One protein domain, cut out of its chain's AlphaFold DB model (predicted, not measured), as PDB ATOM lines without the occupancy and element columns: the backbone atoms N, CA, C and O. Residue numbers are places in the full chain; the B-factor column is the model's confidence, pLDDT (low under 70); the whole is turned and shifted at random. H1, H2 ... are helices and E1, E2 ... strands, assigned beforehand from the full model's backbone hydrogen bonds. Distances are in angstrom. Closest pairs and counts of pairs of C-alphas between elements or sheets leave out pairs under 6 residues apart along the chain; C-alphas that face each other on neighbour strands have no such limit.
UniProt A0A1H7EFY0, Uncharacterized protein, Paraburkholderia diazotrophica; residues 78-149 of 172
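This is residues 78 to 149 of the 172 residues of an uncharacterized protein of Paraburkholderia diazotrophica (UniProt A0A1H7EFY0). A small three-stranded sheet is grazed by H1, and H2 packs side by side with H1, running the opposite way. There are 72 printed residues, with two named helices and three named strands in the order E1, H1, E2, H2, E3. The antiparallel sheet runs E2, E1, E3; the class is mixed, helices and strands. The whole is compact, radius of gyration of the C-alphas 11.6 A, spans 36 by 26 by 19 A.

E1, residues 78 to 81, begins at C-alpha 78 (-36.180, -41.038, -14.592). H1, residues 89 to 101, is 18.4 A long; E2, 114 to 118, 14.2 A; H2, 127 to 136, 14.1 A. E3, residues 142 to 145, ends at C-alpha 145 (-33.328, -35.535, -16.533).

Within hydrogen-bond range are N 80 of E1 and O 115 of E2, 2.9 A, and N 79 of E1 and O 143 of E3, 3.0 A. E2, H2, E3 form a split strand-helix-strand unit, E1 between its same-way strands, with a right-handed crossover. H1 and H2 touch, closest C-alphas Ala 94 and Lys 133, 5.3 A, at a shallow tilt of 33 degrees, only just short of steep. Both helices have every O i to N i+4 pair within range.

The printed part has no cut. The H1 to E2 link, residues 102 to 113, is long. No printed residue is under 70 in pLDDT.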
ATOM      1  N   ILE A  78     -34.970 -41.198 -15.386       97.50
ATOM      2  CA  ILE A  78     -36.180 -41.038 -14.592       97.50
ATOM      3  C   ILE A  78     -35.825 -41.415 -13.165       97.50
ATOM      4  O   ILE A  78     -35.408 -42.543 -12.907       97.50
ATOM      5  N   GLU A  79     -35.990 -40.474 -12.244       97.62
ATOM      6  CA  GLU A  79     -35.790 -40.698 -10.814       97.62
ATOM      7  C   GLU A  79     -37.143 -40.707 -10.120       97.62
ATOM      8  O   GLU A  79     -37.941 -39.785 -10.297       97.62
ATOM      9  N   ILE A  80     -37.401 -41.747  -9.331       97.00
ATOM     10  CA  ILE A  80     -38.659 -41.930  -8.616       97.00
ATOM     11  C   ILE A  80     -38.388 -41.996  -7.121       97.00
ATOM     12  O   ILE A  80     -37.553 -42.771  -6.658       97.00
ATOM     13  N   THR A  81     -39.150 -41.212  -6.365       96.31
ATOM     14  CA  THR A  81     -39.305 -41.347  -4.917       96.31
ATOM     15  C   THR A  81     -40.639 -42.025  -4.627       96.31
ATOM     16  O   THR A  81     -41.719 -41.526  -4.970       96.31
ATOM     17  N   ARG A  82     -40.570 -43.194  -3.996       93.75
ATOM     18  CA  ARG A  82     -41.738 -43.959  -3.569       93.75
ATOM     19  C   ARG A  82     -42.510 -43.174  -2.505       93.75
ATOM     20  O   ARG A  82     -41.910 -42.649  -1.570       93.75
ATOM     21  N   MET A  83     -43.841 -43.101  -2.619       92.88
ATOM     22  CA  MET A  83     -44.643 -42.430  -1.588       92.88
ATOM     23  C   MET A  83     -44.571 -43.172  -0.242       92.88
ATOM     24  O   MET A  83     -44.599 -44.409  -0.230       92.88
ATOM     25  N   PRO A  84     -44.579 -42.436   0.887       89.31
ATOM     26  CA  PRO A  84     -44.782 -43.014   2.208       89.31
ATOM     27  C   PRO A  84     -46.100 -43.787   2.310       89.31
ATOM     28  O   PRO A  84     -47.075 -43.514   1.602       89.31
ATOM     29  N   GLU A  85     -46.142 -44.743   3.231       87.19
ATOM     30  CA  GLU A  85     -47.361 -45.485   3.539       87.19
ATOM     31  C   GLU A  85     -48.464 -44.564   4.084       87.19
ATOM     32  O   GLU A  85     -48.200 -43.663   4.878       87.19
ATOM     33  N   GLY A  86     -49.704 -44.780   3.634       83.69
ATOM     34  CA  GLY A  86     -50.882 -44.039   4.095       83.69
ATOM     35  C   GLY A  86     -51.081 -42.646   3.485       83.69
ATOM     36  O   GLY A  86     -52.099 -42.024   3.777       83.69
ATOM     37  N   LEU A  87     -50.165 -42.157   2.636       85.19
ATOM     38  CA  LEU A  87     -50.318 -40.851   1.979       85.19
ATOM     39  C   LEU A  87     -51.144 -40.943   0.685       85.19
ATOM     40  O   LEU A  87     -52.213 -40.352   0.583       85.19
ATOM     41  N   GLU A  88     -50.662 -41.707  -0.299       86.19
ATOM     42  CA  GLU A  88     -51.375 -41.983  -1.554       86.19
ATOM     43  C   GLU A  88     -51.110 -43.430  -1.991       86.19
ATOM     44  O   GLU A  88     -50.150 -43.722  -2.712       86.19
ATOM     45  N   ASP A  89     -51.970 -44.357  -1.562       89.50
ATOM     46  CA  ASP A  89     -51.772 -45.795  -1.797       89.50
ATOM     47  C   ASP A  89     -51.684 -46.166  -3.277       89.50
ATOM     48  O   ASP A  89     -50.905 -47.046  -3.646       89.50
ATOM     49  N   TYR A  90     -52.444 -45.484  -4.137       90.50
ATOM     50  CA  TYR A  90     -52.376 -45.711  -5.579       90.50
ATOM     51  C   TYR A  90     -50.986 -45.383  -6.139       90.50
ATOM     52  O   TYR A  90     -50.399 -46.199  -6.844       90.50
ATOM     53  N   CYS A  91     -50.440 -44.218  -5.792       90.56
ATOM     54  CA  CYS A  91     -49.143 -43.752  -6.273       90.56
ATOM     55  C   CYS A  91     -47.983 -44.596  -5.734       90.56
ATOM     56  O   CYS A  91     -47.030 -44.880  -6.459       90.56
ATOM     57  N   ARG A  92     -48.090 -45.050  -4.480       93.19
ATOM     58  CA  ARG A  92     -47.155 -46.017  -3.892       93.19
ATOM     59  C   ARG A  92     -47.166 -47.334  -4.666       93.19
ATOM     60  O   ARG A  92     -46.119 -47.782  -5.120       93.19
ATOM     61  N   ARG A  93     -48.354 -47.908  -4.885       93.88
ATOM     62  CA  ARG A  93     -48.518 -49.152  -5.651       93.88
ATOM     63  C   ARG A  93     -48.051 -49.019  -7.095       93.88
ATOM     64  O   ARG A  93     -47.467 -49.952  -7.624       93.88
ATOM     65  N   ALA A  94     -48.291 -47.876  -7.732       94.69
ATOM     66  CA  ALA A  94     -47.824 -47.636  -9.091       94.69
ATOM     67  C   ALA A  94     -46.291 -47.646  -9.179       94.69
ATOM     68  O   ALA A  94     -45.752 -48.206 -10.131       94.69
ATOM     69  N   ALA A  95     -45.599 -47.084  -8.181       95.69
ATOM     70  CA  ALA A  95     -44.143 -47.155  -8.089       95.69
ATOM     71  C   ALA A  95     -43.649 -48.592  -7.835       95.69
ATOM     72  O   ALA A  95     -42.701 -49.019  -8.489       95.69
ATOM     73  N   ASP A  96     -44.317 -49.345  -6.951       96.06
ATOM     74  CA  ASP A  96     -44.009 -50.758  -6.672       96.06
ATOM     75  C   ASP A  96     -44.156 -51.636  -7.928       96.06
ATOM     76  O   ASP A  96     -43.237 -52.359  -8.307       96.06
ATOM     77  N   GLU A  97     -45.283 -51.515  -8.635       95.81
ATOM     78  CA  GLU A  97     -45.550 -52.259  -9.871       95.81
ATOM     79  C   GLU A  97     -44.554 -51.887 -10.984       95.81
ATOM     80  O   GLU A  97     -44.060 -52.768 -11.690       95.81
ATOM     81  N   LEU A  98     -44.207 -50.601 -11.119       96.44
ATOM     82  CA  LEU A  98     -43.203 -50.146 -12.083       96.44
ATOM     83  C   LEU A  98     -41.807 -50.697 -11.760       96.44
ATOM     84  O   LEU A  98     -41.130 -51.191 -12.661       96.44
ATOM     85  N   ALA A  99     -41.389 -50.664 -10.492       96.50
ATOM     86  CA  ALA A  99     -40.133 -51.277 -10.066       96.50
ATOM     87  C   ALA A  99     -40.131 -52.792 -10.322       96.50
ATOM     88  O   ALA A  99     -39.108 -53.335 -10.731       96.50
ATOM     89  N   GLY A 100     -41.275 -53.462 -10.154       96.00
ATOM     90  CA  GLY A 100     -41.449 -54.869 -10.513       96.00
ATOM     91  C   GLY A 100     -41.198 -55.134 -11.998       96.00
ATOM     92  O   GLY A 100     -40.422 -56.026 -12.335       96.00
ATOM     93  N   TYR A 101     -41.776 -54.323 -12.894       95.00
ATOM     94  CA  TYR A 101     -41.522 -54.429 -14.339       95.00
ATOM     95  C   TYR A 101     -40.056 -54.194 -14.719       95.00
ATOM     96  O   TYR A 101     -39.577 -54.777 -15.689       95.00
ATOM     97  N   LEU A 102     -39.351 -53.360 -13.959       94.56
ATOM     98  CA  LEU A 102     -37.935 -53.047 -14.163       94.56
ATOM     99  C   LEU A 102     -36.988 -54.042 -13.469       94.56
ATOM    100  O   LEU A 102     -35.773 -53.910 -13.591       94.56
ATOM    101  N   GLY A 103     -37.516 -55.020 -12.721       95.12
ATOM    102  CA  GLY A 103     -36.705 -55.958 -11.936       95.12
ATOM    103  C   GLY A 103     -35.966 -55.311 -10.757       95.12
ATOM    104  O   GLY A 103     -34.953 -55.838 -10.308       95.12
ATOM    105  N   LEU A 104     -36.452 -54.164 -10.275       96.19
ATOM    106  CA  LEU A 104     -35.869 -53.382  -9.176       96.19
ATOM    107  C   LEU A 104     -36.572 -53.609  -7.832       96.19
ATOM    108  O   LEU A 104     -36.081 -53.145  -6.803       96.19
ATOM    109  N   ALA A 105     -37.735 -54.260  -7.836       96.12
ATOM    110  CA  ALA A 105     -38.483 -54.552  -6.622       96.12
ATOM    111  C   ALA A 105     -37.797 -55.631  -5.762       96.12
ATOM    112  O   ALA A 105     -37.096 -56.504  -6.273       96.12
ATOM    113  N   ASP A 106     -38.023 -55.576  -4.450       95.06
ATOM    114  CA  ASP A 106     -37.551 -56.588  -3.506       95.06
ATOM    115  C   ASP A 106     -38.359 -57.904  -3.583       95.06
ATOM    116  O   ASP A 106     -39.282 -58.063  -4.386       95.06
ATOM    117  N   GLY A 107     -38.018 -58.872  -2.725       91.75
ATOM    118  CA  GLY A 107     -38.690 -60.177  -2.674       91.75
ATOM    119  C   GLY A 107     -40.171 -60.131  -2.274       91.75
ATOM    120  O   GLY A 107     -40.876 -61.121  -2.461       91.75
ATOM    121  N   GLU A 108     -40.654 -59.002  -1.750       92.44
ATOM    122  CA  GLU A 108     -42.066 -58.759  -1.438       92.44
ATOM    123  C   GLU A 108     -42.766 -57.919  -2.521       92.44
ATOM    124  O   GLU A 108     -43.946 -57.587  -2.383       92.44
ATOM    125  N   GLY A 109     -42.062 -57.578  -3.606       93.12
ATOM    126  CA  GLY A 109     -42.580 -56.765  -4.703       93.12
ATOM    127  C   GLY A 109     -42.609 -55.267  -4.406       93.12
ATOM    128  O   GLY A 109     -43.345 -54.537  -5.070       93.12
ATOM    129  N   ARG A 110     -41.843 -54.784  -3.420       94.81
ATOM    130  CA  ARG A 110     -41.783 -53.359  -3.067       94.81
ATOM    131  C   ARG A 110     -40.638 -52.674  -3.795       94.81
ATOM    132  O   ARG A 110     -39.526 -53.194  -3.856       94.81
ATOM    133  N   ALA A 111     -40.897 -51.477  -4.306       96.25
ATOM    134  CA  ALA A 111     -39.850 -50.625  -4.839       96.25
ATOM    135  C   ALA A 111     -38.925 -50.128  -3.711       96.25
ATOM    136  O   ALA A 111     -39.393 -49.884  -2.591       96.25
ATOM    137  N   PRO A 112     -37.637 -49.878  -4.009       95.81
ATOM    138  CA  PRO A 112     -36.780 -49.071  -3.151       95.81
ATOM    139  C   PRO A 112     -37.414 -47.704  -2.850       95.81
ATOM    140  O   PRO A 112     -38.214 -47.191  -3.635       95.81
ATOM    141  N   GLU A 113     -37.025 -47.073  -1.738       95.50
ATOM    142  CA  GLU A 113     -37.509 -45.725  -1.388       95.50
ATOM    143  C   GLU A 113     -37.223 -44.715  -2.508       95.50
ATOM    144  O   GLU A 113     -38.062 -43.872  -2.833       95.50
ATOM    145  N   ARG A 114     -36.047 -44.840  -3.129       97.00
ATOM    146  CA  ARG A 114     -35.650 -44.098  -4.322       97.00
ATOM    147  C   ARG A 114     -35.007 -45.040  -5.318       97.00
ATOM    148  O   ARG A 114     -34.173 -45.858  -4.937       97.00
ATOM    149  N   PHE A 115     -35.365 -44.901  -6.583       97.31
ATOM    150  CA  PHE A 115     -34.763 -45.664  -7.666       97.31
ATOM    151  C   PHE A 115     -34.746 -44.841  -8.949       97.31
ATOM    152  O   PHE A 115     -35.521 -43.896  -9.111       97.31
ATOM    153  N   SER A 116     -33.843 -45.198  -9.856       97.25
ATOM    154  CA  SER A 116     -33.726 -44.554 -11.156       97.25
ATOM    155  C   SER A 116     -33.449 -45.568 -12.255       97.25
ATOM    156  O   SER A 116     -32.935 -46.660 -12.009       97.25
ATOM    157  N   PHE A 117     -33.847 -45.214 -13.469       97.31
ATOM    158  CA  PHE A 117     -33.681 -46.024 -14.674       97.31
ATOM    159  C   PHE A 117     -33.698 -45.104 -15.900       97.31
ATOM    160  O   PHE A 117     -34.110 -43.942 -15.808       97.31
ATOM    161  N   ARG A 118     -33.237 -45.598 -17.054       97.44
ATOM    162  CA  ARG A 118     -33.361 -44.849 -18.309       97.44
ATOM    163  C   ARG A 118     -34.724 -45.100 -18.932       97.44
ATOM    164  O   ARG A 118     -35.259 -46.200 -18.844       97.44
ATOM    165  N   PHE A 119     -35.268 -44.122 -19.645       96.81
ATOM    166  CA  PHE A 119     -36.538 -44.280 -20.351       96.81
ATOM    167  C   PHE A 119     -36.524 -45.460 -21.341       96.81
ATOM    168  O   PHE A 119     -37.518 -46.174 -21.480       96.81
ATOM    169  N   GLY A 120     -35.380 -45.712 -21.981       95.50
ATOM    170  CA  GLY A 120     -35.164 -46.865 -22.854       95.50
ATOM    171  C   GLY A 120     -35.235 -48.222 -22.147       95.50
ATOM    172  O   GLY A 120     -35.503 -49.219 -22.812       95.50
ATOM    173  N   ASP A 121     -35.058 -48.262 -20.823       95.50
ATOM    174  CA  ASP A 121     -35.117 -49.491 -20.024       95.50
ATOM    175  C   ASP A 121     -36.566 -49.908 -19.709       95.50
ATOM    176  O   ASP A 121     -36.799 -51.011 -19.216       95.50
ATOM    177  N   VAL A 122     -37.562 -49.054 -20.003       93.94
ATOM    178  CA  VAL A 122     -38.976 -49.425 -19.857       93.94
ATOM    179  C   VAL A 122     -39.273 -50.611 -20.782       93.94
ATOM    180  O   VAL A 122     -39.130 -50.476 -22.004       93.94
ATOM    181  N   PRO A 123     -39.725 -51.758 -20.238       88.94
ATOM    182  CA  PRO A 123     -39.810 -52.996 -20.997       88.94
ATOM    183  C   PRO A 123     -40.746 -52.871 -22.199       88.94
ATOM    184  O   PRO A 123     -41.764 -52.176 -22.152       88.94
ATOM    185  N   ALA A 124     -40.412 -53.577 -23.281       83.56
ATOM    186  CA  ALA A 124     -41.251 -53.658 -24.477       83.56
ATOM    187  C   ALA A 124     -42.548 -54.448 -24.222       83.56
ATOM    188  O   ALA A 124     -43.593 -54.126 -24.788       83.56
ATOM    189  N   GLU A 125     -42.520 -55.426 -23.314       83.25
ATOM    190  CA  GLU A 125     -43.702 -56.170 -22.887       83.25
ATOM    191  C   GLU A 125     -43.688 -56.388 -21.362       83.25
ATOM    192  O   GLU A 125     -42.715 -56.940 -20.849       83.25
ATOM    193  N   PRO A 126     -44.737 -55.966 -20.623       81.94
ATOM    194  CA  PRO A 126     -45.902 -55.200 -21.077       81.94
ATOM    195  C   PRO A 126     -45.630 -53.678 -21.089       81.94
ATOM    196  O   PRO A 126     -45.873 -52.992 -20.091       81.94
ATOM    197  N   ARG A 127     -45.201 -53.109 -22.233       87.06
ATOM    198  CA  ARG A 127     -44.904 -51.662 -22.337       87.06
ATOM    199  C   ARG A 127     -46.084 -50.787 -21.948       87.06
ATOM    200  O   ARG A 127     -45.903 -49.836 -21.201       87.06
ATOM    201  N   GLY A 128     -47.290 -51.123 -22.407       89.31
ATOM    202  CA  GLY A 128     -48.493 -50.346 -22.098       89.31
ATOM    203  C   GLY A 128     -48.750 -50.229 -20.593       89.31
ATOM    204  O   GLY A 128     -49.024 -49.139 -20.099       89.31
ATOM    205  N   SER A 129     -48.589 -51.322 -19.842       91.56
ATOM    206  CA  SER A 129     -48.777 -51.318 -18.388       91.56
ATOM    207  C   SER A 129     -47.686 -50.523 -17.674       91.56
ATOM    208  O   SER A 129     -48.011 -49.691 -16.831       91.56
ATOM    209  N   ALA A 130     -46.414 -50.712 -18.037       92.94
ATOM    210  CA  ALA A 130     -45.310 -49.957 -17.443       92.94
ATOM    211  C   ALA A 130     -45.433 -48.447 -17.727       92.94
ATOM    212  O   ALA A 130     -45.341 -47.631 -16.809       92.94
ATOM    213  N   MET A 131     -45.744 -48.077 -18.973       93.31
ATOM    214  CA  MET A 131     -45.967 -46.688 -19.386       93.31
ATOM    215  C   MET A 131     -47.163 -46.057 -18.683       93.31
ATOM    216  O   MET A 131     -47.069 -44.922 -18.220       93.31
ATOM    217  N   TYR A 132     -48.264 -46.799 -18.540       91.56
ATOM    218  CA  TYR A 132     -49.429 -46.332 -17.796       91.56
ATOM    219  C   TYR A 132     -49.068 -46.005 -16.344       91.56
ATOM    220  O   TYR A 132     -49.491 -44.973 -15.827       91.56
ATOM    221  N   LYS A 133     -48.270 -46.847 -15.671       94.25
ATOM    222  CA  LYS A 133     -47.834 -46.574 -14.292       94.25
ATOM    223  C   LYS A 133     -46.924 -45.356 -14.234       94.25
ATOM    224  O   LYS A 133     -47.209 -44.451 -13.457       94.25
ATOM    225  N   LEU A 134     -45.920 -45.295 -15.107       94.06
ATOM    226  CA  LEU A 134     -44.999 -44.165 -15.215       94.06
ATOM    227  C   LEU A 134     -45.738 -42.832 -15.416       94.06
ATOM    228  O   LEU A 134     -45.471 -41.863 -14.709       94.06
ATOM    229  N   CYS A 135     -46.708 -42.790 -16.332       92.00
ATOM    230  CA  CYS A 135     -47.437 -41.566 -16.660       92.00
ATOM    231  C   CYS A 135     -48.439 -41.132 -15.579       92.00
ATOM    232  O   CYS A 135     -48.846 -39.972 -15.570       92.00
ATOM    233  N   ASN A 136     -48.828 -42.027 -14.668       89.94
ATOM    234  CA  ASN A 136     -49.755 -41.725 -13.575       89.94
ATOM    235  C   ASN A 136     -49.064 -41.382 -12.246       89.94
ATOM    236  O   ASN A 136     -49.753 -41.080 -11.268       89.94
ATOM    237  N   LEU A 137     -47.731 -41.424 -12.186       92.31
ATOM    238  CA  LEU A 137     -46.992 -40.928 -11.029       92.31
ATOM    239  C   LEU A 137     -47.113 -39.406 -10.921       92.31
ATOM    240  O   LEU A 137     -47.226 -38.687 -11.916       92.31
ATOM    241  N   ARG A 138     -47.086 -38.901  -9.687       89.50
ATOM    242  CA  ARG A 138     -47.181 -37.463  -9.425       89.50
ATOM    243  C   ARG A 138     -45.868 -36.756  -9.744       89.50
ATOM    244  O   ARG A 138     -44.790 -37.305  -9.535       89.50
ATOM    245  N   SER A 139     -45.947 -35.482 -10.126       87.88
ATOM    246  CA  SER A 139     -44.760 -34.651 -10.379       87.88
ATOM    247  C   SER A 139     -43.894 -34.408  -9.136       87.88
ATOM    248  O   SER A 139     -42.746 -34.001  -9.270       87.88
ATOM    249  N   GLN A 140     -44.405 -34.639  -7.918       89.38
ATOM    250  CA  GLN A 140     -43.581 -34.609  -6.702       89.38
ATOM    251  C   GLN A 140     -42.769 -35.893  -6.491       89.38
ATOM    252  O   GLN A 140     -41.779 -35.867  -5.769       89.38
ATOM    253  N   GLN A 141     -43.184 -37.013  -7.088       91.62
ATOM    254  CA  GLN A 141     -42.486 -38.294  -6.955       91.62
ATOM    255  C   GLN A 141     -41.430 -38.500  -8.020       91.62
ATOM    256  O   GLN A 141     -40.641 -39.427  -7.889       91.62
ATOM    257  N   LEU A 142     -41.475 -37.721  -9.093       94.06
ATOM    258  CA  LEU A 142     -40.787 -38.066 -10.315       94.06
ATOM    259  C   LEU A 142     -40.037 -36.868 -10.880       94.06
ATOM    260  O   LEU A 142     -40.612 -35.797 -11.081       94.06
ATOM    261  N   THR A 143     -38.766 -37.097 -11.190       96.19
ATOM    262  CA  THR A 143     -37.893 -36.147 -11.877       96.19
ATOM    263  C   THR A 143     -37.452 -36.750 -13.203       96.19
ATOM    264  O   THR A 143     -37.071 -37.920 -13.263       96.19
ATOM    265  N   TRP A 144     -37.494 -35.944 -14.263       96.44
ATOM    266  CA  TRP A 144     -36.941 -36.300 -15.567       96.44
ATOM    267  C   TRP A 144     -35.683 -35.479 -15.821       96.44
ATOM    268  O   TRP A 144     -35.735 -34.246 -15.801       96.44
ATOM    269  N   THR A 145     -34.592 -36.160 -16.146       96.19
ATOM    270  CA  THR A 145     -33.328 -35.535 -16.533       96.19
ATOM    271  C   THR A 145     -32.993 -35.957 -17.952       96.19
ATOM    272  O   THR A 145     -32.687 -37.122 -18.217       96.19
ATOM    273  N   LEU A 146     -33.096 -35.020 -18.894       94.38
ATOM    274  CA  LEU A 146     -32.779 -35.296 -20.290       94.38
ATOM    275  C   LEU A 146     -31.268 -35.146 -20.540       94.38
ATOM    276  O   LEU A 146     -30.623 -34.338 -19.870       94.38
ATOM    277  N   PRO A 147     -30.699 -35.855 -21.534       89.62
ATOM    278  CA  PRO A 147     -29.254 -35.855 -21.785       89.62
ATOM    279  C   PRO A 147     -28.650 -34.457 -21.976       89.62
ATOM    280  O   PRO A 147     -27.561 -34.168 -21.484       89.62
ATOM    281  N   GLN A 148     -29.377 -33.563 -22.650       84.31
ATOM    282  CA  GLN A 148     -28.933 -32.186 -22.865       84.31
ATOM    283  C   GLN A 148     -28.900 -31.341 -21.585       84.31
ATOM    284  O   GLN A 148     -28.120 -30.395 -21.511       84.31
ATOM    285  N   ASP A 149     -29.719 -31.667 -20.582       82.00
ATOM    286  CA  ASP A 149     -29.714 -30.934 -19.316       82.00
ATOM    287  C   ASP A 149     -28.506 -31.363 -18.462       82.00
ATOM    288  O   ASP A 149     -27.884 -30.524 -17.821       82.00
TER     289      ASP A 149